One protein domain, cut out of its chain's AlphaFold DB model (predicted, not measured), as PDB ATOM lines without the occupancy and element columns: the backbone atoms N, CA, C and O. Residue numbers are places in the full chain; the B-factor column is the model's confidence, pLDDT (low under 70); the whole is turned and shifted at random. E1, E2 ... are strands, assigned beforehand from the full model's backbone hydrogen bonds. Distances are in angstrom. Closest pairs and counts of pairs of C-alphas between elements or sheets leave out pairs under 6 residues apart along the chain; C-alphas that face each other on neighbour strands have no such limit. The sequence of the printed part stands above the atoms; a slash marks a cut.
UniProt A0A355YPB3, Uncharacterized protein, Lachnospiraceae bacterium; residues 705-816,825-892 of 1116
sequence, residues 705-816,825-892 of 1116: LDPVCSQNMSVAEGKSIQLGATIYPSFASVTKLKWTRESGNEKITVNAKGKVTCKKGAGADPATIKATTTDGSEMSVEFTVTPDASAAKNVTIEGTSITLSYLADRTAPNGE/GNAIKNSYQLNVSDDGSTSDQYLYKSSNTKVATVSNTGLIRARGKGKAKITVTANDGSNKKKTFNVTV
ATOM      1  N   LEU A 705     -38.400  -3.630  16.642       78.44
ATOM      2  CA  LEU A 705     -38.098  -5.036  16.383       78.44
ATOM      3  C   LEU A 705     -38.560  -5.947  17.540       78.44
ATOM      4  O   LEU A 705     -37.787  -6.286  18.434       78.44
ATOM      5  N   ASP A 706     -39.824  -6.372  17.516       77.81
ATOM      6  CA  ASP A 706     -40.457  -7.090  18.635       77.81
ATOM      7  C   ASP A 706     -40.162  -8.612  18.588       77.81
ATOM      8  O   ASP A 706     -40.379  -9.234  17.540       77.81
ATOM      9  N   PRO A 707     -39.748  -9.278  19.684       78.94
ATOM     10  CA  PRO A 707     -39.441 -10.715  19.686       78.94
ATOM     11  C   PRO A 707     -40.701 -11.605  19.595       78.94
ATOM     12  O   PRO A 707     -41.694 -11.378  20.281       78.94
ATOM     13  N   VAL A 708     -40.650 -12.682  18.791       71.12
ATOM     14  CA  VAL A 708     -41.782 -13.639  18.602       71.12
ATOM     15  C   VAL A 708     -41.677 -14.915  19.459       71.12
ATOM     16  O   VAL A 708     -42.436 -15.870  19.294       71.12
ATOM     17  N   CYS A 709     -40.707 -14.947  20.369       69.75
ATOM     18  CA  CYS A 709     -40.493 -15.993  21.370       69.75
ATOM     19  C   CYS A 709     -39.953 -15.358  22.663       69.75
ATOM     20  O   CYS A 709     -39.693 -14.150  22.699       69.75
ATOM     21  N   SER A 710     -39.838 -16.136  23.741       75.19
ATOM     22  CA  SER A 710     -39.202 -15.655  24.974       75.19
ATOM     23  C   SER A 710     -37.787 -15.142  24.683       75.19
ATOM     24  O   SER A 710     -37.062 -15.733  23.883       75.19
ATOM     25  N   GLN A 711     -37.375 -14.063  25.352       81.50
ATOM     26  CA  GLN A 711     -35.977 -13.617  25.330       81.50
ATOM     27  C   GLN A 711     -35.074 -14.474  26.226       81.50
ATOM     28  O   GLN A 711     -33.863 -14.432  26.068       81.50
ATOM     29  N   ASN A 712     -35.644 -15.290  27.119       82.94
ATOM     30  CA  ASN A 712     -34.923 -16.302  27.886       82.94
ATOM     31  C   ASN A 712     -35.379 -17.691  27.422       82.94
ATOM     32  O   ASN A 712     -36.523 -18.087  27.661       82.94
ATOM     33  N   MET A 713     -34.497 -18.401  26.721       80.81
ATOM     34  CA  MET A 713     -34.778 -19.664  26.042       80.81
ATOM     35  C   MET A 713     -33.947 -20.817  26.604       80.81
ATOM     36  O   MET A 713     -32.751 -20.664  26.838       80.81
ATOM     37  N   SER A 714     -34.554 -21.997  26.716       79.38
ATOM     38  CA  SER A 714     -33.882 -23.263  27.006       79.38
ATOM     39  C   SER A 714     -33.748 -24.099  25.728       79.38
ATOM     40  O   SER A 714     -34.562 -23.996  24.811       79.38
ATOM     41  N   VAL A 715     -32.717 -24.938  25.635       80.69
ATOM     42  CA  VAL A 715     -32.533 -25.852  24.494       80.69
ATOM     43  C   VAL A 715     -31.814 -27.129  24.912       80.69
ATOM     44  O   VAL A 715     -30.732 -27.085  25.494       80.69
ATOM     45  N   ALA A 716     -32.379 -28.288  24.572       78.44
ATOM     46  CA  ALA A 716     -31.752 -29.555  24.933       78.44
ATOM     47  C   ALA A 716     -30.434 -29.814  24.172       78.44
ATOM     48  O   ALA A 716     -30.277 -29.453  23.000       78.44
ATOM     49  N   GLU A 717     -29.470 -30.468  24.825       81.50
ATOM     50  CA  GLU A 717     -28.158 -30.737  24.224       81.50
ATOM     51  C   GLU A 717     -28.250 -31.541  22.914       81.50
ATOM     52  O   GLU A 717     -28.878 -32.600  22.821       81.50
ATOM     53  N   GLY A 718     -27.573 -31.055  21.870       81.81
ATOM     54  CA  GLY A 718     -27.645 -31.637  20.530       81.81
ATOM     55  C   GLY A 718     -28.934 -31.310  19.767       81.81
ATOM     56  O   GLY A 718     -29.200 -31.949  18.745       81.81
ATOM     57  N   LYS A 719     -29.740 -30.347  20.237       85.06
ATOM     58  CA  LYS A 719     -30.916 -29.810  19.535       85.06
ATOM     59  C   LYS A 719     -30.667 -28.402  18.987       85.06
ATOM     60  O   LYS A 719     -29.610 -27.791  19.160       85.06
ATOM     61  N   SER A 720     -31.682 -27.890  18.300       85.88
ATOM     62  CA  SER A 720     -31.734 -26.526  17.796       85.88
ATOM     63  C   SER A 720     -33.098 -25.909  18.065       85.88
ATOM     64  O   SER A 720     -34.113 -26.595  17.940       85.88
ATOM     65  N   ILE A 721     -33.096 -24.604  18.310       83.44
ATOM     66  CA  ILE A 721     -34.274 -23.743  18.427       83.44
ATOM     67  C   ILE A 721     -34.262 -22.701  17.302       83.44
ATOM     68  O   ILE A 721     -33.250 -22.510  16.619       83.44
ATOM     69  N   GLN A 722     -35.388 -22.033  17.084       86.00
ATOM     70  CA  GLN A 722     -35.506 -20.954  16.104       86.00
ATOM     71  C   GLN A 722     -35.872 -19.669  16.844       86.00
ATOM     72  O   GLN A 722     -36.892 -19.619  17.518       86.00
ATOM     73  N   LEU A 723     -35.052 -18.629  16.715       85.75
ATOM     74  CA  LEU A 723     -35.387 -17.293  17.205       85.75
ATOM     75  C   LEU A 723     -36.085 -16.492  16.100       85.75
ATOM     76  O   LEU A 723     -36.044 -16.860  14.921       85.75
ATOM     77  N   GLY A 724     -36.734 -15.390  16.462       82.31
ATOM     78  CA  GLY A 724     -37.369 -14.505  15.494       82.31
ATOM     79  C   GLY A 724     -37.843 -13.199  16.114       82.31
ATOM     80  O   GLY A 724     -38.116 -13.134  17.313       82.31
ATOM     81  N   ALA A 725     -37.977 -12.182  15.271       83.12
ATOM     82  CA  ALA A 725     -38.545 -10.892  15.627       83.12
ATOM     83  C   ALA A 725     -39.389 -10.332  14.467       83.12
ATOM     84  O   ALA A 725     -39.208 -10.733  13.314       83.12
ATOM     85  N   THR A 726     -40.323  -9.437  14.781       75.62
ATOM     86  CA  THR A 726     -41.191  -8.740  13.825       75.62
ATOM     87  C   THR A 726     -40.701  -7.313  13.647       75.62
ATOM     88  O   THR A 726     -40.579  -6.576  14.618       75.62
ATOM     89  N   ILE A 727     -40.448  -6.933  12.398       76.12
ATOM     90  CA  ILE A 727     -40.094  -5.569  11.996       76.12
ATOM     91  C   ILE A 727     -41.370  -4.718  11.953       76.12
ATOM     92  O   ILE A 727     -42.363  -5.142  11.349       76.12
ATOM     93  N   TYR A 728     -41.319  -3.517  12.529       66.38
ATOM     94  CA  TYR A 728     -42.347  -2.487  12.372       66.38
ATOM     95  C   TYR A 728     -41.767  -1.207  11.747       66.38
ATOM     96  O   TYR A 728     -40.595  -0.918  11.986       66.38
ATOM     97  N   PRO A 729     -42.558  -0.437  10.972       59.88
ATOM     98  CA  PRO A 729     -43.912  -0.760  10.505       59.88
ATOM     99  C   PRO A 729     -43.929  -1.963   9.540       59.88
ATOM    100  O   PRO A 729     -42.922  -2.312   8.930       59.88
ATOM    101  N   SER A 730     -45.084  -2.618   9.365       59.91
ATOM    102  CA  SER A 730     -45.215  -3.839   8.533       59.91
ATOM    103  C   SER A 730     -45.018  -3.606   7.021       59.91
ATOM    104  O   SER A 730     -44.963  -4.555   6.223       59.91
ATOM    105  N   PHE A 731     -44.911  -2.334   6.630       64.94
ATOM    106  CA  PHE A 731     -44.571  -1.846   5.299       64.94
ATOM    107  C   PHE A 731     -43.150  -1.260   5.207       64.94
ATOM    108  O   PHE A 731     -42.830  -0.684   4.175       64.94
ATOM    109  N   ALA A 732     -42.283  -1.436   6.211       71.94
ATOM    110  CA  ALA A 732     -40.863  -1.105   6.077       71.94
ATOM    111  C   ALA A 732     -40.218  -1.854   4.890       71.94
ATOM    112  O   ALA A 732     -40.579  -2.998   4.586       71.94
ATOM    113  N   SER A 733     -39.256  -1.215   4.226       78.69
ATOM    114  CA  SER A 733     -38.500  -1.777   3.099       78.69
ATOM    115  C   SER A 733     -37.636  -2.969   3.517       78.69
ATOM    116  O   SER A 733     -37.373  -3.882   2.727       78.69
ATOM    117  N   VAL A 734     -37.191  -2.986   4.778       81.06
ATOM    118  CA  VAL A 734     -36.358  -4.056   5.324       81.06
ATOM    119  C   VAL A 734     -37.179  -5.319   5.584       81.06
ATOM    120  O   VAL A 734     -38.211  -5.316   6.249       81.06
ATOM    121  N   THR A 735     -36.715  -6.438   5.028       77.38
ATOM    122  CA  THR A 735     -37.430  -7.732   5.038       77.38
ATOM    123  C   THR A 735     -36.598  -8.882   5.611       77.38
ATOM    124  O   THR A 735     -37.017 -10.041   5.584       77.38
ATOM    125  N   LYS A 736     -35.393  -8.583   6.113       82.06
ATOM    126  CA  LYS A 736     -34.400  -9.544   6.613       82.06
ATOM    127  C   LYS A 736     -33.705  -8.973   7.849       82.06
ATOM    128  O   LYS A 736     -33.663  -7.763   8.032       82.06
ATOM    129  N   LEU A 737     -33.149  -9.862   8.670       89.50
ATOM    130  CA  LEU A 737     -32.392  -9.520   9.876       89.50
ATOM    131  C   LEU A 737     -31.012 -10.181   9.826       89.50
ATOM    132  O   LEU A 737     -30.886 -11.333   9.399       89.50
ATOM    133  N   LYS A 738     -29.999  -9.461  10.304       91.31
ATOM    134  CA  LYS A 738     -28.679  -9.980  10.676       91.31
ATOM    135  C   LYS A 738     -28.807 -10.718  12.015       91.31
ATOM    136  O   LYS A 738     -29.589 -10.306  12.866       91.31
ATOM    137  N   TRP A 739     -28.052 -11.802  12.188       94.19
ATOM    138  CA  TRP A 739     -28.056 -12.622  13.406       94.19
ATOM    139  C   TRP A 739     -26.627 -12.935  13.849       94.19
ATOM    140  O   TRP A 739     -25.832 -13.424  13.043       94.19
ATOM    141  N   THR A 740     -26.316 -12.685  15.119       92.62
ATOM    142  CA  THR A 740     -24.972 -12.816  15.710       92.62
ATOM    143  C   THR A 740     -25.027 -13.470  17.096       92.62
ATOM    144  O   THR A 740     -26.071 -13.491  17.745       92.62
ATOM    145  N   ARG A 741     -23.908 -14.056  17.543       93.00
ATOM    146  CA  ARG A 741     -23.686 -14.424  18.951       93.00
ATOM    147  C   ARG A 741     -22.743 -13.384  19.534       93.00
ATOM    148  O   ARG A 741     -21.607 -13.307  19.076       93.00
ATOM    149  N   GLU A 742     -23.201 -12.646  20.534       91.00
ATOM    150  CA  GLU A 742     -22.414 -11.580  21.163       91.00
ATOM    151  C   GLU A 742     -21.447 -12.152  22.207       91.00
ATOM    152  O   GLU A 742     -20.281 -11.771  22.263       91.00
ATOM    153  N   SER A 743     -21.910 -13.099  23.030       87.12
ATOM    154  CA  SER A 743     -21.145 -13.602  24.177       87.12
ATOM    155  C   SER A 743     -21.606 -14.986  24.659       87.12
ATOM    156  O   SER A 743     -22.613 -15.531  24.195       87.12
ATOM    157  N   GLY A 744     -20.853 -15.557  25.604       88.19
ATOM    158  CA  GLY A 744     -21.182 -16.803  26.299       88.19
ATOM    159  C   GLY A 744     -20.768 -18.087  25.571       88.19
ATOM    160  O   GLY A 744     -19.835 -18.100  24.766       88.19
ATOM    161  N   ASN A 745     -21.435 -19.190  25.914       88.62
ATOM    162  CA  ASN A 745     -21.025 -20.565  25.627       88.62
ATOM    163  C   ASN A 745     -20.739 -20.837  24.137       88.62
ATOM    164  O   ASN A 745     -21.633 -20.825  23.286       88.62
ATOM    165  N   GLU A 746     -19.486 -21.178  23.816       88.19
ATOM    166  CA  GLU A 746     -19.040 -21.376  22.433       88.19
ATOM    167  C   GLU A 746     -19.717 -22.544  21.700       88.19
ATOM    168  O   GLU A 746     -19.743 -22.592  20.461       88.19
ATOM    169  N   LYS A 747     -20.266 -23.500  22.457       90.31
ATOM    170  CA  LYS A 747     -20.984 -24.663  21.926       90.31
ATOM    171  C   LYS A 747     -22.414 -24.322  21.502       90.31
ATOM    172  O   LYS A 747     -23.047 -25.150  20.842       90.31
ATOM    173  N   ILE A 748     -22.878 -23.107  21.795       91.75
ATOM    174  CA  ILE A 748     -24.100 -22.513  21.259       91.75
ATOM    175  C   ILE A 748     -23.734 -21.652  20.037       91.75
ATOM    176  O   ILE A 748     -22.832 -20.812  20.078       91.75
ATOM    177  N   THR A 749     -24.408 -21.888  18.910       92.25
ATOM    178  CA  THR A 749     -24.121 -21.223  17.623       92.25
ATOM    179  C   THR A 749     -25.398 -20.848  16.879       92.25
ATOM    180  O   THR A 749     -26.280 -21.698  16.742       92.25
ATOM    181  N   VAL A 750     -25.473 -19.627  16.338       94.19
ATOM    182  CA  VAL A 750     -26.577 -19.137  15.489       94.19
ATOM    183  C   VAL A 750     -26.178 -19.106  14.007       94.19
ATOM    184  O   VAL A 750     -24.995 -19.015  13.685       94.19
ATOM    185  N   ASN A 751     -27.152 -19.190  13.097       93.25
ATOM    186  CA  ASN A 751     -26.952 -18.976  11.659       93.25
ATOM    187  C   ASN A 751     -27.665 -17.709  11.146       93.25
ATOM    188  O   ASN A 751     -28.516 -17.142  11.827       93.25
ATOM    189  N   ALA A 752     -27.404 -17.326   9.893       87.19
ATOM    190  CA  ALA A 752     -27.996 -16.154   9.227       87.19
ATOM    191  C   ALA A 752     -29.538 -16.180   9.043       87.19
ATOM    192  O   ALA A 752     -30.095 -15.322   8.367       87.19
ATOM    193  N   LYS A 753     -30.243 -17.171   9.607       85.56
ATOM    194  CA  LYS A 753     -31.711 -17.254   9.662       85.56
ATOM    195  C   LYS A 753     -32.247 -17.271  11.103       85.56
ATOM    196  O   LYS A 753     -33.413 -17.597  11.289       85.56
ATOM    197  N   GLY A 754     -31.421 -16.995  12.116       88.62
ATOM    198  CA  GLY A 754     -31.818 -17.007  13.532       88.62
ATOM    199  C   GLY A 754     -32.003 -18.401  14.145       88.62
ATOM    200  O   GLY A 754     -32.534 -18.523  15.247       88.62
ATOM    201  N   LYS A 755     -31.579 -19.473  13.461       89.62
ATOM    202  CA  LYS A 755     -31.604 -20.825  14.037       89.62
ATOM    203  C   LYS A 755     -30.398 -21.002  14.956       89.62
ATOM    204  O   LYS A 755     -29.262 -20.967  14.481       89.62
ATOM    205  N   VAL A 756     -30.646 -21.245  16.238       90.19
ATOM    206  CA  VAL A 756     -29.618 -21.490  17.260       90.19
ATOM    207  C   VAL A 756     -29.485 -22.990  17.494       90.19
ATOM    208  O   VAL A 756     -30.475 -23.713  17.511       90.19
ATOM    209  N   THR A 757     -28.261 -23.485  17.645       90.00
ATOM    210  CA  THR A 757     -27.960 -24.902  17.896       90.00
ATOM    211  C   THR A 757     -27.076 -25.035  19.122       90.00
ATOM    212  O   THR A 757     -26.030 -24.393  19.187       90.00
ATOM    213  N   CYS A 758     -27.490 -25.892  20.053       89.12
ATOM    214  CA  CYS A 758     -26.723 -26.295  21.221       89.12
ATOM    215  C   CYS A 758     -26.033 -27.628  20.902       89.12
ATOM    216  O   CYS A 758     -26.698 -28.631  20.639       89.12
ATOM    217  N   LYS A 759     -24.699 -27.652  20.847       88.25
ATOM    218  CA  LYS A 759     -23.937 -28.889  20.592       88.25
ATOM    219  C   LYS A 759     -23.986 -29.805  21.830       88.25
ATOM    220  O   LYS A 759     -24.238 -29.344  22.934       88.25
ATOM    221  N   LYS A 760     -23.744 -31.109  21.656       85.25
ATOM    222  CA  LYS A 760     -23.654 -32.049  22.793       85.25
ATOM    223  C   LYS A 760     -22.471 -31.699  23.705       85.25
ATOM    224  O   LYS A 760     -21.415 -31.311  23.205       85.25
ATOM    225  N   GLY A 761     -22.635 -31.892  25.012       81.06
ATOM    226  CA  GLY A 761     -21.662 -31.513  26.032       81.06
ATOM    227  C   GLY A 761     -21.461 -30.001  26.125       81.06
ATOM    228  O   GLY A 761     -20.319 -29.558  26.263       81.06
ATOM    229  N   ALA A 762     -22.531 -29.216  25.981       81.31
ATOM    230  CA  ALA A 762     -22.533 -27.767  26.149       81.31
ATOM    231  C   ALA A 762     -22.279 -27.353  27.604       81.31
ATOM    232  O   ALA A 762     -21.552 -26.383  27.813       81.31
ATOM    233  N   GLY A 763     -22.807 -28.105  28.577       77.75
ATOM    234  CA  GLY A 763     -22.855 -27.672  29.979       77.75
ATOM    235  C   GLY A 763     -23.953 -26.628  30.220       77.75
ATOM    236  O   GLY A 763     -24.642 -26.235  29.288       77.75
ATOM    237  N   ALA A 764     -24.136 -26.184  31.465       81.25
ATOM    238  CA  ALA A 764     -25.242 -25.291  31.839       81.25
ATOM    239  C   ALA A 764     -25.043 -23.812  31.435       81.25
ATOM    240  O   ALA A 764     -25.962 -23.009  31.586       81.25
ATOM    241  N   ASP A 765     -23.861 -23.435  30.939       87.38
ATOM    242  CA  ASP A 765     -23.522 -22.038  30.657       87.38
ATOM    243  C   ASP A 765     -24.325 -21.486  29.457       87.38
ATOM    244  O   ASP A 765     -24.358 -22.133  28.400       87.38
ATOM    245  N   PRO A 766     -24.943 -20.294  29.569       91.12
ATOM    246  CA  PRO A 766     -25.749 -19.704  28.502       91.12
ATOM    247  C   PRO A 766     -24.918 -18.963  27.441       91.12
ATOM    248  O   PRO A 766     -23.714 -18.734  27.596       91.12
ATOM    249  N   ALA A 767     -25.574 -18.538  26.358       92.88
ATOM    250  CA  ALA A 767     -25.029 -17.615  25.357       92.88
ATOM    251  C   ALA A 767     -26.054 -16.554  24.929       92.88
ATOM    252  O   ALA A 767     -27.250 -16.846  24.855       92.88
ATOM    253  N   THR A 768     -25.578 -15.354  24.590       94.38
ATOM    254  CA  THR A 768     -26.417 -14.244  24.110       94.38
ATOM    255  C   THR A 768     -26.405 -14.178  22.587       94.38
ATOM    256  O   THR A 768     -25.345 -14.098  21.956       94.38
ATOM    257  N   ILE A 769     -27.596 -14.204  21.992       94.69
ATOM    258  CA  ILE A 769     -27.837 -14.157  20.548       94.69
ATOM    259  C   ILE A 769     -28.591 -12.870  20.211       94.69
ATOM    260  O   ILE A 769     -29.618 -12.584  20.821       94.69
ATOM    261  N   LYS A 770     -28.115 -12.115  19.221       94.19
ATOM    262  CA  LYS A 770     -28.678 -10.822  18.812       94.19
ATOM    263  C   LYS A 770     -29.261 -10.891  17.405       94.19
ATOM    264  O   LYS A 770     -28.706 -11.549  16.521       94.19
ATOM    265  N   ALA A 771     -30.384 -10.209  17.210       93.50
ATOM    266  CA  ALA A 771     -30.949  -9.884  15.905       93.50
ATOM    267  C   ALA A 771     -30.787  -8.384  15.643       93.50
ATOM    268  O   ALA A 771     -30.965  -7.595  16.567       93.50
ATOM    269  N   THR A 772     -30.510  -7.985  14.400       92.19
ATOM    270  CA  THR A 772     -30.404  -6.570  13.995       92.19
ATOM    271  C   THR A 772     -31.003  -6.363  12.605       92.19
ATOM    272  O   THR A 772     -30.906  -7.248  11.751       92.19
ATOM    273  N   THR A 773     -31.612  -5.208  12.347       88.56
ATOM    274  CA  THR A 773     -32.029  -4.781  11.000       88.56
ATOM    275  C   THR A 773     -30.832  -4.520  10.071       88.56
ATOM    276  O   THR A 773     -29.672  -4.565  10.482       88.56
ATOM    277  N   THR A 774     -31.094  -4.330   8.773       84.19
ATOM    278  CA  THR A 774     -30.052  -4.185   7.732       84.19
ATOM    279  C   THR A 774     -30.294  -3.006   6.780       84.19
ATOM    280  O   THR A 774     -29.819  -3.028   5.649       84.19
ATOM    281  N   ASP A 775     -31.078  -2.016   7.203       74.81
ATOM    282  CA  ASP A 775     -31.489  -0.818   6.449       74.81
ATOM    283  C   ASP A 775     -30.872   0.488   6.982       74.81
ATOM    284  O   ASP A 775     -31.238   1.573   6.533       74.81
ATOM    285  N   GLY A 776     -29.956   0.380   7.949       74.00
ATOM    286  CA  GLY A 776     -29.360   1.510   8.665       74.00
ATOM    287  C   GLY A 776     -30.107   1.925   9.938       74.00
ATOM    288  O   GLY A 776     -29.615   2.784  10.655       74.00
ATOM    289  N   SER A 777     -31.252   1.310  10.271       77.25
ATOM    290  CA  SER A 777     -31.994   1.645  11.504       77.25
ATOM    291  C   SER A 777     -31.373   1.092  12.797       77.25
ATOM    292  O   SER A 777     -31.785   1.500  13.878       77.25
ATOM    293  N   GLU A 778     -30.452   0.124  12.689       82.00
ATOM    294  CA  GLU A 778     -29.758  -0.619  13.767       82.00
ATOM    295  C   GLU A 778     -30.639  -1.231  14.885       82.00
ATOM    296  O   GLU A 778     -30.133  -1.805  15.855       82.00
ATOM    297  N   MET A 779     -31.963  -1.204  14.706       86.56
ATOM    298  CA  MET A 779     -32.962  -1.818  15.579       86.56
ATOM    299  C   MET A 779     -32.597  -3.271  15.876       86.56
ATOM    300  O   MET A 779     -32.420  -4.085  14.964       86.56
ATOM    301  N   SER A 780     -32.474  -3.599  17.163       90.19
ATOM    302  CA  SER A 780     -31.997  -4.905  17.609       90.19
ATOM    303  C   SER A 780     -32.740  -5.444  18.828       90.19
ATOM    304  O   SER A 780     -33.315  -4.699  19.614       90.19
ATOM    305  N   VAL A 781     -32.729  -6.772  18.963       89.81
ATOM    306  CA  VAL A 781     -33.274  -7.491  20.120       89.81
ATOM    307  C   VAL A 781     -32.376  -8.680  20.457       89.81
ATOM    308  O   VAL A 781     -31.827  -9.334  19.565       89.81
ATOM    309  N   GLU A 782     -32.204  -8.937  21.751       92.88
ATOM    310  CA  GLU A 782     -31.291  -9.950  22.285       92.88
ATOM    311  C   GLU A 782     -32.043 -11.084  22.992       92.88
ATOM    312  O   GLU A 782     -33.115 -10.884  23.571       92.88
ATOM    313  N   PHE A 783     -31.462 -12.283  22.924       89.56
ATOM    314  CA  PHE A 783     -31.997 -13.529  23.463       89.56
ATOM    315  C   PHE A 783     -30.904 -14.280  24.238       89.56
ATOM    316  O   PHE A 783     -29.860 -14.618  23.676       89.56
ATOM    317  N   THR A 784     -31.167 -14.603  25.500       89.62
ATOM    318  CA  THR A 784     -30.372 -15.526  26.318       89.62
ATOM    319  C   THR A 784     -30.772 -16.962  25.988       89.62
ATOM    320  O   THR A 784     -31.959 -17.293  26.011       89.62
ATOM    321  N   VAL A 785     -29.803 -17.833  25.704       88.38
ATOM    322  CA  VAL A 785     -30.040 -19.251  25.389       88.38
ATOM    323  C   VAL A 785     -29.251 -20.147  26.345       88.38
ATOM    324  O   VAL A 785     -28.023 -20.115  26.333       88.38
ATOM    325  N   THR A 786     -29.951 -20.967  27.130       86.62
ATOM    326  CA  THR A 786     -29.402 -21.845  28.180       86.62
ATOM    327  C   THR A 786     -29.616 -23.326  27.831       86.62
ATOM    328  O   THR A 786     -30.699 -23.688  27.369       86.62
ATOM    329  N   PRO A 787     -28.640 -24.227  28.034       83.12
ATOM    330  CA  PRO A 787     -28.866 -25.662  27.835       83.12
ATOM    331  C   PRO A 787     -29.684 -26.308  28.971       83.12
ATOM    332  O   PRO A 787     -29.421 -26.045  30.142       83.12
ATOM    333  N   ASP A 788     -30.644 -27.178  28.634       73.38
ATOM    334  CA  ASP A 788     -31.494 -27.911  29.598       73.38
ATOM    335  C   ASP A 788     -31.602 -29.420  29.260       73.38
ATOM    336  O   ASP A 788     -31.189 -29.870  28.190       73.38
ATOM    337  N   ALA A 789     -32.137 -30.225  30.181       58.00
ATOM    338  CA  ALA A 789     -32.351 -31.666  30.031       58.00
ATOM    339  C   ALA A 789     -33.791 -32.061  29.627       58.00
ATOM    340  O   ALA A 789     -34.015 -33.210  29.235       58.00
ATOM    341  N   SER A 790     -34.763 -31.148  29.728       63.12
ATOM    342  CA  SER A 790     -36.191 -31.413  29.488       63.12
ATOM    343  C   SER A 790     -36.575 -31.307  28.006       63.12
ATOM    344  O   SER A 790     -35.964 -30.561  27.244       63.12
ATOM    345  N   ALA A 791     -37.620 -32.033  27.590       65.56
ATOM    346  CA  ALA A 791     -38.303 -31.800  26.314       65.56
ATOM    347  C   ALA A 791     -39.771 -32.276  26.362       65.56
ATOM    348  O   ALA A 791     -40.055 -33.393  26.808       65.56
ATOM    349  N   ALA A 792     -40.687 -31.445  25.865       68.69
ATOM    350  CA  ALA A 792     -42.131 -31.644  25.860       68.69
ATOM    351  C   ALA A 792     -42.564 -32.821  24.966       68.69
ATOM    352  O   ALA A 792     -41.966 -33.118  23.920       68.69
ATOM    353  N   LYS A 793     -43.646 -33.508  25.356       68.94
ATOM    354  CA  LYS A 793     -44.163 -34.674  24.617       68.94
ATOM    355  C   LYS A 793     -45.361 -34.301  23.751       68.94
ATOM    356  O   LYS A 793     -45.492 -34.875  22.669       68.94
ATOM    357  N   ASN A 794     -46.176 -33.331  24.151       73.19
ATOM    358  CA  ASN A 794     -47.316 -32.810  23.396       73.19
ATOM    359  C   ASN A 794     -47.401 -31.274  23.483       73.19
ATOM    360  O   ASN A 794     -46.655 -30.655  24.226       73.19
ATOM    361  N   VAL A 795     -48.285 -30.662  22.689       80.25
ATOM    362  CA  VAL A 795     -48.671 -29.241  22.800       80.25
ATOM    363  C   VAL A 795     -50.179 -29.156  22.582       80.25
ATOM    364  O   VAL A 795     -50.693 -29.663  21.578       80.25
ATOM    365  N   THR A 796     -50.870 -28.502  23.507       81.75
ATOM    366  CA  THR A 796     -52.317 -28.280  23.520       81.75
ATOM    367  C   THR A 796     -52.596 -26.798  23.296       81.75
ATOM    368  O   THR A 796     -51.859 -25.942  23.776       81.75
ATOM    369  N   ILE A 797     -53.649 -26.493  22.539       86.38
ATOM    370  CA  ILE A 797     -54.132 -25.127  22.302       86.38
ATOM    371  C   ILE A 797     -55.645 -25.102  22.494       86.38
ATOM    372  O   ILE A 797     -56.317 -26.088  22.172       86.38
ATOM    373  N   GLU A 798     -56.180 -23.989  22.984       82.19
ATOM    374  CA  GLU A 798     -57.628 -23.795  23.048       82.19
ATOM    375  C   GLU A 798     -58.183 -23.364  21.681       82.19
ATOM    376  O   GLU A 798     -57.657 -22.468  21.021       82.19
ATOM    377  N   GLY A 799     -59.254 -24.027  21.234       82.44
ATOM    378  CA  GLY A 799     -59.913 -23.747  19.955       82.44
ATOM    379  C   GLY A 799     -59.101 -24.105  18.698       82.44
ATOM    380  O   GLY A 799     -58.088 -24.807  18.726       82.44
ATOM    381  N   THR A 800     -59.600 -23.654  17.544       85.56
ATOM    382  CA  THR A 800     -59.040 -23.964  16.211       85.56
ATOM    383  C   THR A 800     -58.951 -22.754  15.277       85.56
ATOM    384  O   THR A 800     -58.139 -22.763  14.339       85.56
ATOM    385  N   SER A 801     -59.756 -21.712  15.509       89.12
ATOM    386  CA  SER A 801     -59.747 -20.481  14.720       89.12
ATOM    387  C   SER A 801     -60.378 -19.280  15.427       89.12
ATOM    388  O   SER A 801     -61.266 -19.461  16.256       89.12
ATOM    389  N   ILE A 802     -60.004 -18.069  15.004       87.62
ATOM    390  CA  ILE A 802     -60.670 -16.799  15.341       87.62
ATOM    391  C   ILE A 802     -60.821 -15.909  14.093       87.62
ATOM    392  O   ILE A 802     -60.008 -15.983  13.163       87.62
ATOM    393  N   THR A 803     -61.826 -15.032  14.104       83.62
ATOM    394  CA  THR A 803     -61.932 -13.881  13.192       83.62
ATOM    395  C   THR A 803     -61.754 -12.595  13.997       83.62
ATOM    396  O   THR A 803     -62.348 -12.458  15.063       83.62
ATOM    397  N   LEU A 804     -60.923 -11.671  13.508       80.12
ATOM    398  CA  LEU A 804     -60.618 -10.385  14.144       80.12
ATOM    399  C   LEU A 804     -60.905  -9.221  13.192       80.12
ATOM    400  O   LEU A 804     -60.784  -9.364  11.974       80.12
ATOM    401  N   SER A 805     -61.221  -8.058  13.753       74.38
ATOM    402  CA  SER A 805     -61.336  -6.794  13.025       74.38
ATOM    403  C   SER A 805     -59.994  -6.060  12.979       74.38
ATOM    404  O   SER A 805     -59.256  -6.042  13.961       74.38
ATOM    405  N   TYR A 806     -59.675  -5.410  11.861       67.06
ATOM    406  CA  TYR A 806     -58.538  -4.481  11.770       67.06
ATOM    407  C   TYR A 806     -58.830  -3.101  12.408       67.06
ATOM    408  O   TYR A 806     -57.909  -2.316  12.619       67.06
ATOM    409  N   LEU A 807     -60.096  -2.802  12.729       60.34
ATOM    410  CA  LEU A 807     -60.576  -1.442  13.024       60.34
ATOM    411  C   LEU A 807     -61.178  -1.253  14.433       60.34
ATOM    412  O   LEU A 807     -61.670  -0.171  14.720       60.34
ATOM    413  N   ALA A 808     -61.153  -2.267  15.309       50.28
ATOM    414  CA  ALA A 808     -61.936  -2.273  16.563       50.28
ATOM    415  C   ALA A 808     -61.557  -1.207  17.617       50.28
ATOM    416  O   ALA A 808     -62.345  -0.960  18.523       50.28
ATOM    417  N   ASP A 809     -60.374  -0.599  17.497       43.97
ATOM    418  CA  ASP A 809     -59.808   0.352  18.470       43.97
ATOM    419  C   ASP A 809     -59.695   1.765  17.857       43.97
ATOM    420  O   ASP A 809     -58.793   2.527  18.202       43.97
ATOM    421  N   ARG A 810     -60.537   2.094  16.865       47.66
ATOM    422  CA  ARG A 810     -60.554   3.418  16.227       47.66
ATOM    423  C   ARG A 810     -61.770   4.227  16.655       47.66
ATOM    424  O   ARG A 810     -62.902   3.785  16.496       47.66
ATOM    425  N   THR A 811     -61.502   5.443  17.102       42.84
ATOM    426  CA  THR A 811     -62.451   6.555  17.133       42.84
ATOM    427  C   THR A 811     -62.866   6.934  15.706       42.84
ATOM    428  O   THR A 811     -62.071   6.794  14.770       42.84
ATOM    429  N   ALA A 812     -64.096   7.410  15.529       45.19
ATOM    430  CA  ALA A 812     -64.544   8.057  14.300       45.19
ATOM    431  C   ALA A 812     -63.949   9.486  14.179       45.19
ATOM    432  O   ALA A 812     -63.418  10.010  15.163       45.19
ATOM    433  N   PRO A 813     -63.986  10.129  12.990       36.09
ATOM    434  CA  PRO A 813     -63.371  11.447  12.780       36.09
ATOM    435  C   PRO A 813     -63.933  12.570  13.668       36.09
ATOM    436  O   PRO A 813     -63.215  13.513  13.968       36.09
ATOM    437  N   ASN A 814     -65.181  12.436  14.126       35.97
ATOM    438  CA  ASN A 814     -65.870  13.343  15.053       35.97
ATOM    439  C   ASN A 814     -65.485  13.138  16.538       35.97
ATOM    440  O   ASN A 814     -66.170  13.640  17.421       35.97
ATOM    441  N   GLY A 815     -64.451  12.345  16.843       35.06
ATOM    442  CA  GLY A 815     -64.057  12.032  18.223       35.06
ATOM    443  C   GLY A 815     -64.945  10.995  18.927       35.06
ATOM    444  O   GLY A 815     -64.652  10.601  20.058       35.06
ATOM    445  N   GLU A 816     -65.978  10.480  18.261       37.62
ATOM    446  CA  GLU A 816     -66.905   9.508  18.832       37.62
ATOM    447  C   GLU A 816     -66.330   8.081  18.801       37.62
ATOM    448  O   GLU A 816     -65.782   7.607  17.800       37.62
ATOM    449  N   GLY A 825     -75.397  -8.975  17.816       51.97
ATOM    450  CA  GLY A 825     -74.089  -9.075  17.141       51.97
ATOM    451  C   GLY A 825     -72.956  -9.745  17.946       51.97
ATOM    452  O   GLY A 825     -72.981  -9.807  19.177       51.97
ATOM    453  N   ASN A 826     -71.908 -10.213  17.251       50.78
ATOM    454  CA  ASN A 826     -70.655 -10.664  17.880       50.78
ATOM    455  C   ASN A 826     -69.751  -9.465  18.212       50.78
ATOM    456  O   ASN A 826     -69.451  -8.658  17.336       50.78
ATOM    457  N   ALA A 827     -69.233  -9.390  19.443       56.47
ATOM    458  CA  ALA A 827     -68.360  -8.292  19.869       56.47
ATOM    459  C   ALA A 827     -67.093  -8.157  18.997       56.47
ATOM    460  O   ALA A 827     -66.301  -9.102  18.883       56.47
ATOM    461  N   ILE A 828     -66.888  -6.963  18.431       62.44
ATOM    462  CA  ILE A 828     -65.763  -6.624  17.553       62.44
ATOM    463  C   ILE A 828     -64.449  -6.659  18.351       62.44
ATOM    464  O   ILE A 828     -64.319  -6.003  19.380       62.44
ATOM    465  N   LYS A 829     -63.468  -7.445  17.886       69.75
ATOM    466  CA  LYS A 829     -62.175  -7.656  18.570       69.75
ATOM    467  C   LYS A 829     -61.010  -7.475  17.606       69.75
ATOM    468  O   LYS A 829     -60.980  -8.137  16.569       69.75
ATOM    469  N   ASN A 830     -60.023  -6.653  17.963       72.06
ATOM    470  CA  ASN A 830     -58.753  -6.553  17.227       72.06
ATOM    471  C   ASN A 830     -57.720  -7.621  17.630       72.06
ATOM    472  O   ASN A 830     -56.701  -7.794  16.958       72.06
ATOM    473  N   SER A 831     -57.946  -8.309  18.747       80.12
ATOM    474  CA  SER A 831     -56.957  -9.159  19.397       80.12
ATOM    475  C   SER A 831     -57.593 -10.358  20.095       80.12
ATOM    476  O   SER A 831     -58.797 -10.399  20.355       80.12
ATOM    477  N   TYR A 832     -56.778 -11.382  20.339       85.25
ATOM    478  CA  TYR A 832     -57.193 -12.634  20.965       85.25
ATOM    479  C   TYR A 832     -56.011 -13.277  21.689       85.25
ATOM    480  O   TYR A 832     -54.969 -13.519  21.083       85.25
ATOM    481  N   GLN A 833     -56.176 -13.572  22.974       89.25
ATOM    482  CA  GLN A 833     -55.184 -14.298  23.759       89.25
ATOM    483  C   GLN A 833     -55.298 -15.800  23.459       89.25
ATOM    484  O   GLN A 833     -56.305 -16.421  23.793       89.25
ATOM    485  N   LEU A 834     -54.285 -16.383  22.812       86.81
ATOM    486  CA  LEU A 834     -54.234 -17.819  22.541       86.81
ATOM    487  C   LEU A 834     -53.615 -18.554  23.732       86.81
ATOM    488  O   LEU A 834     -52.407 -18.485  23.947       86.81
ATOM    489  N   ASN A 835     -54.442 -19.285  24.472       83.50
ATOM    490  CA  ASN A 835     -53.996 -20.122  25.583       83.50
ATOM    491  C   ASN A 835     -53.345 -21.420  25.069       83.50
ATOM    492  O   ASN A 835     -53.847 -22.066  24.140       83.50
ATOM    493  N   VAL A 836     -52.224 -21.797  25.689       79.81
ATOM    494  CA  VAL A 836     -51.377 -22.941  25.316       79.81
ATOM    495  C   VAL A 836     -50.909 -23.666  26.576       79.81
ATOM    496  O   VAL A 836     -50.600 -23.025  27.578       79.81
ATOM    497  N   SER A 837     -50.826 -24.995  26.522       75.50
ATOM    498  CA  SER A 837     -50.247 -25.827  27.585       75.50
ATOM    499  C   SER A 837     -49.582 -27.091  27.028       75.50
ATOM    500  O   SER A 837     -49.889 -27.531  25.915       75.50
ATOM    501  N   ASP A 838     -48.687 -27.701  27.803       70.50
ATOM    502  CA  ASP A 838     -48.045 -28.977  27.484       70.50
ATOM    503  C   ASP A 838     -48.081 -29.960  28.669       70.50
ATOM    504  O   ASP A 838     -48.762 -29.736  29.671       70.50
ATOM    505  N   ASP A 839     -47.426 -31.108  28.496       61.91
ATOM    506  CA  ASP A 839     -47.419 -32.237  29.422       61.91
ATOM    507  C   ASP A 839     -46.058 -32.494  30.105       61.91
ATOM    508  O   ASP A 839     -45.819 -33.603  30.601       61.91
ATOM    509  N   GLY A 840     -45.162 -31.497  30.180       55.84
ATOM    510  CA  GLY A 840     -43.990 -31.598  31.051       55.84
ATOM    511  C   GLY A 840     -42.931 -30.490  30.973       55.84
ATOM    512  O   GLY A 840     -42.355 -30.242  29.919       55.84
ATOM    513  N   SER A 841     -42.519 -30.046  32.172       48.22
ATOM    514  CA  SER A 841     -41.469 -29.064  32.527       48.22
ATOM    515  C   SER A 841     -41.928 -27.602  32.650       48.22
ATOM    516  O   SER A 841     -42.991 -27.213  32.183       48.22
ATOM    517  N   THR A 842     -41.183 -26.815  33.432       50.19
ATOM    518  CA  THR A 842     -41.646 -25.551  34.032       50.19
ATOM    519  C   THR A 842     -41.134 -24.322  33.281       50.19
ATOM    520  O   THR A 842     -40.368 -23.535  33.840       50.19
ATOM    521  N   SER A 843     -41.503 -24.157  32.007       49.59
ATOM    522  CA  SER A 843     -41.149 -22.945  31.250       49.59
ATOM    523  C   SER A 843     -42.102 -22.655  30.090       49.59
ATOM    524  O   SER A 843     -42.387 -23.548  29.298       49.59
ATOM    525  N   ASP A 844     -42.506 -21.393  29.928       57.22
ATOM    526  CA  ASP A 844     -43.504 -20.918  28.949       57.22
ATOM    527  C   ASP A 844     -42.972 -20.830  27.497       57.22
ATOM    528  O   ASP A 844     -43.206 -19.870  26.759       57.22
ATOM    529  N   GLN A 845     -42.172 -21.811  27.077       68.56
ATOM    530  CA  GLN A 845     -41.284 -21.709  25.917       68.56
ATOM    531  C   GLN A 845     -41.923 -22.176  24.606       68.56
ATOM    532  O   GLN A 845     -41.465 -23.112  23.942       68.56
ATOM    533  N   TYR A 846     -42.956 -21.453  24.182       75.00
ATOM    534  CA  TYR A 846     -43.570 -21.640  22.870       75.00
ATOM    535  C   TYR A 846     -43.055 -20.633  21.834       75.00
ATOM    536  O   TYR A 846     -42.966 -19.426  22.059       75.00
ATOM    537  N   LEU A 847     -42.763 -21.141  20.641       73.75
ATOM    538  CA  LEU A 847     -42.634 -20.362  19.419       73.75
ATOM    539  C   LEU A 847     -44.022 -20.086  18.857       73.75
ATOM    540  O   LEU A 847     -44.682 -21.007  18.367       73.75
ATOM    541  N   TYR A 848     -44.418 -18.818  18.845       82.25
ATOM    542  CA  TYR A 848     -45.621 -18.368  18.161       82.25
ATOM    543  C   TYR A 848     -45.245 -17.817  16.786       82.25
ATOM    544  O   TYR A 848     -44.752 -16.700  16.645       82.25
ATOM    545  N   LYS A 849     -45.473 -18.606  15.732       82.94
ATOM    546  CA  LYS A 849     -45.203 -18.183  14.354       82.94
ATOM    547  C   LYS A 849     -46.492 -17.928  13.589       82.94
ATOM    548  O   LYS A 849     -47.155 -18.874  13.167       82.94
ATOM    549  N   SER A 850     -46.788 -16.662  13.309       85.38
ATOM    550  CA  SER A 850     -47.749 -16.313  12.260       85.38
ATOM    551  C   SER A 850     -47.210 -16.703  10.881       85.38
ATOM    552  O   SER A 850     -46.054 -16.437  10.549       85.38
ATOM    553  N   SER A 851     -48.056 -17.312  10.049       87.06
ATOM    554  CA  SER A 851     -47.756 -17.541   8.631       87.06
ATOM    555  C   SER A 851     -47.813 -16.262   7.790       87.06
ATOM    556  O   SER A 851     -47.380 -16.287   6.643       87.06
ATOM    557  N   ASN A 852     -48.383 -15.172   8.321       79.06
ATOM    558  CA  ASN A 852     -48.461 -13.876   7.658       79.06
ATOM    559  C   ASN A 852     -48.560 -12.750   8.703       79.06
ATOM    560  O   ASN A 852     -49.651 -12.374   9.136       79.06
ATOM    561  N   THR A 853     -47.411 -12.205   9.111       73.50
ATOM    562  CA  THR A 853     -47.321 -11.108  10.093       73.50
ATOM    563  C   THR A 853     -47.918  -9.792   9.597       73.50
ATOM    564  O   THR A 853     -48.330  -8.982  10.420       73.50
ATOM    565  N   LYS A 854     -48.054  -9.592   8.276       66.88
ATOM    566  CA  LYS A 854     -48.775  -8.437   7.711       66.88
ATOM    567  C   LYS A 854     -50.294  -8.526   7.918       66.88
ATOM    568  O   LYS A 854     -50.971  -7.513   7.821       66.88
ATOM    569  N   VAL A 855     -50.818  -9.719   8.213       71.44
ATOM    570  CA  VAL A 855     -52.235  -9.948   8.536       71.44
ATOM    571  C   VAL A 855     -52.454  -9.962  10.043       71.44
ATOM    572  O   VAL A 855     -53.236  -9.173  10.568       71.44
ATOM    573  N   ALA A 856     -51.743 -10.837  10.754       80.00
ATOM    574  CA  ALA A 856     -51.830 -10.947  12.204       80.00
ATOM    575  C   ALA A 856     -50.451 -11.229  12.802       80.00
ATOM    576  O   ALA A 856     -49.767 -12.176  12.398       80.00
ATOM    577  N   THR A 857     -50.065 -10.428  13.788       80.88
ATOM    578  CA  THR A 857     -48.909 -10.689  14.654       80.88
ATOM    579  C   THR A 857     -49.346 -11.458  15.889       80.88
ATOM    580  O   THR A 857     -50.518 -11.435  16.259       80.88
ATOM    581  N   VAL A 858     -48.405 -12.132  16.535       82.44
ATOM    582  CA  VAL A 858     -48.623 -12.848  17.792       82.44
ATOM    583  C   VAL A 858     -47.411 -12.607  18.686       82.44
ATOM    584  O   VAL A 858     -46.281 -12.653  18.197       82.44
ATOM    585  N   SER A 859     -47.639 -12.273  19.955       73.69
ATOM    586  CA  SER A 859     -46.559 -12.086  20.928       73.69
ATOM    587  C   SER A 859     -45.937 -13.422  21.340       73.69
ATOM    588  O   SER A 859     -46.503 -14.497  21.139       73.69
ATOM    589  N   ASN A 860     -44.797 -13.344  22.021       68.44
ATOM    590  CA  ASN A 860     -44.222 -14.466  22.759       68.44
ATOM    591  C   ASN A 860     -45.108 -14.996  23.908       68.44
ATOM    592  O   ASN A 860     -44.889 -16.114  24.359       68.44
ATOM    593  N   THR A 861     -46.122 -14.241  24.340       70.88
ATOM    594  CA  THR A 861     -47.154 -14.661  25.305       70.88
ATOM    595  C   THR A 861     -48.426 -15.219  24.654       70.88
ATOM    596  O   THR A 861     -49.383 -15.517  25.360       70.88
ATOM    597  N   GLY A 862     -48.482 -15.352  23.324       79.00
ATOM    598  CA  GLY A 862     -49.660 -15.859  22.608       79.00
ATOM    599  C   GLY A 862     -50.762 -14.830  22.324       79.00
ATOM    600  O   GLY A 862     -51.795 -15.192  21.761       79.00
ATOM    601  N   LEU A 863     -50.552 -13.546  22.632       83.56
ATOM    602  CA  LEU A 863     -51.490 -12.476  22.286       83.56
ATOM    603  C   LEU A 863     -51.454 -12.215  20.777       83.56
ATOM    604  O   LEU A 863     -50.523 -11.597  20.254       83.56
ATOM    605  N   ILE A 864     -52.484 -12.673  20.072       86.75
ATOM    606  CA  ILE A 864     -52.714 -12.390  18.657       86.75
ATOM    607  C   ILE A 864     -53.253 -10.962  18.528       86.75
ATOM    608  O   ILE A 864     -54.196 -10.592  19.226       86.75
ATOM    609  N   ARG A 865     -52.696 -10.171  17.607       81.38
ATOM    610  CA  ARG A 865     -53.173  -8.830  17.231       81.38
ATOM    611  C   ARG A 865     -53.337  -8.736  15.716       81.38
ATOM    612  O   ARG A 865     -52.421  -9.100  14.972       81.38
ATOM    613  N   ALA A 866     -54.479  -8.229  15.264       76.50
ATOM    614  CA  ALA A 866     -54.725  -7.866  13.874       76.50
ATOM    615  C   ALA A 866     -53.755  -6.759  13.423       76.50
ATOM    616  O   ALA A 866     -53.489  -5.814  14.164       76.50
ATOM    617  N   ARG A 867     -53.211  -6.888  12.208       69.06
ATOM    618  CA  ARG A 867     -52.285  -5.925  11.580       69.06
ATOM    619  C   ARG A 867     -52.632  -5.592  10.122       69.06
ATOM    620  O   ARG A 867     -52.088  -4.629   9.596       69.06
ATOM    621  N   GLY A 868     -53.532  -6.350   9.492       62.12
ATOM    622  CA  GLY A 868     -54.055  -6.069   8.154       62.12
ATOM    623  C   GLY A 868     -55.021  -7.149   7.656       62.12
ATOM    624  O   GLY A 868     -55.024  -8.275   8.148       62.12
ATOM    625  N   LYS A 869     -55.854  -6.815   6.667       74.38
ATOM    626  CA  LYS A 869     -56.853  -7.713   6.054       74.38
ATOM    627  C   LYS A 869     -56.214  -8.971   5.442       74.38
ATOM    628  O   LYS A 869     -55.294  -8.871   4.633       74.38
ATOM    629  N   GLY A 870     -56.737 -10.159   5.760       79.56
ATOM    630  CA  GLY A 870     -56.335 -11.421   5.126       79.56
ATOM    631  C   GLY A 870     -56.471 -12.661   6.018       79.56
ATOM    632  O   GLY A 870     -57.269 -12.697   6.952       79.56
ATOM    633  N   LYS A 871     -55.685 -13.706   5.724       85.25
ATOM    634  CA  LYS A 871     -55.630 -14.952   6.514       85.25
ATOM    635  C   LYS A 871     -54.204 -15.270   6.962       85.25
ATOM    636  O   LYS A 871     -53.255 -15.142   6.188       85.25
ATOM    637  N   ALA A 872     -54.076 -15.726   8.202       87.00
ATOM    638  CA  ALA A 872     -52.844 -16.189   8.823       87.00
ATOM    639  C   ALA A 872     -53.089 -17.501   9.586       87.00
ATOM    640  O   ALA A 872     -54.212 -17.830   9.965       87.00
ATOM    641  N   LYS A 873     -52.027 -18.266   9.835       92.75
ATOM    642  CA  LYS A 873     -52.033 -19.410  10.752       92.75
ATOM    643  C   LYS A 873     -50.992 -19.164  11.828       92.75
ATOM    644  O   LYS A 873     -49.814 -19.040  11.501       92.75
ATOM    645  N   ILE A 874     -51.414 -19.111  13.086       91.44
ATOM    646  CA  ILE A 874     -50.506 -19.121  14.229       91.44
ATOM    647  C   ILE A 874     -50.101 -20.571  14.463       91.44
ATOM    648  O   ILE A 874     -50.900 -21.402  14.889       91.44
ATOM    649  N   THR A 875     -48.857 -20.892  14.128       89.69
ATOM    650  CA  THR A 875     -48.239 -22.172  14.465       89.69
ATOM    651  C   THR A 875     -47.568 -22.017  15.818       89.69
ATOM    652  O   THR A 875     -46.604 -21.263  15.935       89.69
ATOM    653  N   VAL A 876     -48.076 -22.731  16.816       87.38
ATOM    654  CA  VAL A 876     -47.494 -22.828  18.157       87.38
ATOM    655  C   VAL A 876     -46.570 -24.040  18.162       87.38
ATOM    656  O   VAL A 876     -47.000 -25.128  17.781       87.38
ATOM    657  N   THR A 877     -45.303 -23.870  18.532       84.38
ATOM    658  CA  THR A 877     -44.302 -24.955  18.563       84.38
ATOM    659  C   THR A 877     -43.549 -24.930  19.888       84.38
ATOM    660  O   THR A 877     -43.070 -23.871  20.268       84.38
ATOM    661  N   ALA A 878     -43.400 -26.064  20.574       79.81
ATOM    662  CA  ALA A 878     -42.512 -26.165  21.733       79.81
ATOM    663  C   ALA A 878     -41.065 -25.878  21.289       79.81
ATOM    664  O   ALA A 878     -40.552 -26.511  20.357       79.81
ATOM    665  N   ASN A 879     -40.440 -24.867  21.899       72.88
ATOM    666  CA  ASN A 879     -39.161 -24.297  21.469       72.88
ATOM    667  C   ASN A 879     -37.985 -24.752  22.350       72.88
ATOM    668  O   ASN A 879     -37.060 -24.000  22.610       72.88
ATOM    669  N   ASP A 880     -38.044 -26.010  22.766       70.50
ATOM    670  CA  ASP A 880     -37.072 -26.787  23.547       70.50
ATOM    671  C   ASP A 880     -36.155 -27.668  22.661       70.50
ATOM    672  O   ASP A 880     -35.103 -28.159  23.080       70.50
ATOM    673  N   GLY A 881     -36.568 -27.893  21.406       69.12
ATOM    674  CA  GLY A 881     -35.957 -28.832  20.463       69.12
ATOM    675  C   GLY A 881     -36.754 -30.128  20.226       69.12
ATOM    676  O   GLY A 881     -36.323 -30.974  19.434       69.12
ATOM    677  N   SER A 882     -37.926 -30.291  20.850       73.69
ATOM    678  CA  SER A 882     -38.872 -31.394  20.613       73.69
ATOM    679  C   SER A 882     -39.577 -31.293  19.253       73.69
ATOM    680  O   SER A 882     -39.921 -32.315  18.658       73.69
ATOM    681  N   ASN A 883     -39.750 -30.066  18.736       74.25
ATOM    682  CA  ASN A 883     -40.494 -29.731  17.513       74.25
ATOM    683  C   ASN A 883     -41.992 -30.125  17.549       74.25
ATOM    684  O   ASN A 883     -42.637 -30.229  16.498       74.25
ATOM    685  N   LYS A 884     -42.568 -30.335  18.742       84.38
ATOM    686  CA  LYS A 884     -44.012 -30.560  18.928       84.38
ATOM    687  C   LYS A 884     -44.777 -29.284  18.581       84.38
ATOM    688  O   LYS A 884     -44.355 -28.202  18.971       84.38
ATOM    689  N   LYS A 885     -45.872 -29.388  17.819       87.44
ATOM    690  CA  LYS A 885     -46.568 -28.211  17.274       87.44
ATOM    691  C   LYS A 885     -48.072 -28.387  17.082       87.44
ATOM    692  O   LYS A 885     -48.544 -29.476  16.756       87.44
ATOM    693  N   LYS A 886     -48.792 -27.270  17.180       91.06
ATOM    694  CA  LYS A 886     -50.214 -27.097  16.855       91.06
ATOM    695  C   LYS A 886     -50.417 -25.841  16.002       91.06
ATOM    696  O   LYS A 886     -49.511 -25.026  15.846       91.06
ATOM    697  N   THR A 887     -51.598 -25.702  15.404       91.81
ATOM    698  CA  THR A 887     -51.931 -24.583  14.509       91.81
ATOM    699  C   THR A 887     -53.326 -24.046  14.790       91.81
ATOM    700  O   THR A 887     -54.290 -24.810  14.738       91.81
ATOM    701  N   PHE A 888     -53.419 -22.739  14.997       93.00
ATOM    702  CA  PHE A 888     -54.648 -21.973  15.174       93.00
ATOM    703  C   PHE A 888     -54.822 -21.024  13.977       93.00
ATOM    704  O   PHE A 888     -53.854 -20.404  13.530       93.00
ATOM    705  N   ASN A 889     -56.019 -20.933  13.398       93.19
ATOM    706  CA  ASN A 889     -56.251 -20.148  12.180       93.19
ATOM    707  C   ASN A 889     -56.791 -18.751  12.527       93.19
ATOM    708  O   ASN A 889     -57.702 -18.624  13.332       93.19
ATOM    709  N   VAL A 890     -56.269 -17.703  11.896       89.75
ATOM    710  CA  VAL A 890     -56.710 -16.320  12.116       89.75
ATOM    711  C   VAL A 890     -57.173 -15.741  10.789       89.75
ATOM    712  O   VAL A 890     -56.412 -15.716   9.820       89.75
ATOM    713  N   THR A 891     -58.406 -15.254  10.744       87.50
ATOM    714  CA  THR A 891     -58.879 -14.393   9.653       87.50
ATOM    715  C   THR A 891     -58.969 -12.971  10.189       87.50
ATOM    716  O   THR A 891     -59.544 -12.758  11.250       87.50
ATOM    717  N   VAL A 892     -58.393 -12.000   9.486       80.00
ATOM    718  CA  VAL A 892     -58.526 -10.579   9.821       80.00
ATOM    719  C   VAL A 892     -59.322  -9.901   8.723       80.00
ATOM    720  O   VAL A 892     -58.997 -10.034   7.541       80.00
TER     721      VAL A 892
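This is residues 705 to 816 and 825 to 892 of the 1116 residues of an uncharacterized protein of Lachnospiraceae bacterium (UniProt A0A355YPB3). Two small lobes stand side by side, each a sandwich of a four-stranded sheet face to face with a three-stranded one: E2 E9 E8 E5 with E3 E7 E6, and E10 E16 E15 E12 with E11 E14 E13. A short pair, E1 and E4, sits near the beginning of E9, and residues 810 to 816 stick out from the second lobe. The 180 printed residues are all strand by class, with no named helix and sixteen named strands, E1 to E16 in chain order, holding 81 residues, under half. Both four-stranded sheets are mixed and the other sheets antiparallel; the whole is compact, with a radius of gyration of the C-alphas of 17.7 A, and flat, spanning 62 by 43 by 23 A.

Find C-alpha 780 at (-31.997, -4.905, 17.609), where E9 begins; it runs 25.9 A to residue 788. Its neighbours are E2 at 712 to 716 and E8 at 767 to 772, 16.7 A long; look for E5, the other neighbour of E8, at 738 to 744, 18.6 A long. E3 is 720 to 722, E7 755 to 758 and E6 748 to 750. E1 is 705 to 707 and E4 725 to 728. In the second lobe E15, 870 to 878, is 26.2 A long; E16, 885 to 892, is 22.6 A long and ends at (-58.526, -10.579, 9.821). E10 is 801 to 805, E12 846 to 850, E11 831 to 833, E14 863 to 866 and E13 856 to 858.

In the strongly twisted sheet E2 E9 E8 E5, look at E9 and E8, a hairpin at 153 degrees, with N 783 and O 769 at 2.8 A. E2 is parallel to E9, with N 786 and O 713 at 2.8 A. The sheet E3 E7 E6 faces this sheet, the parts that face each other being 7.4 A centre to centre; the closest C-alphas of E5 and E6 are those of Arg 741 and Val 750, 6.5 A apart. E1 and E4 are antiparallel, with N 726 and O 706 at 2.8 A. The four larger sheets make a stack of sheets, face to face in pairs; in the strongly twisted sheet E10 E16 E15 E12, E15 and E16 form a hairpin at 159 degrees, with N 872 and O 890 at 2.8 A. E10 is parallel to E16, with N 802 and O 889 at 2.9 A. The sheet E11 E14 E13 faces the sheet E10 E16 E15 E12, the parts that face each other also being 7.4 A centre to centre. Between the lobes, Gln 722 of E3 and Leu 847 of E12 are the closest C-alphas of those strands, 7.9 A.

The C-alphas farthest apart are Gly 761 and Asn 814, 63.9 A. Residues 817 to 824 are not printed, and C-alphas 816 and 825 are 20.0 A apart across this cut. The links E9 to E10 and E11 to E12 are long. Mean pLDDT of the printed part is 78.1; 38 residues are under 70, among them 806 to 816 and 825 to 829.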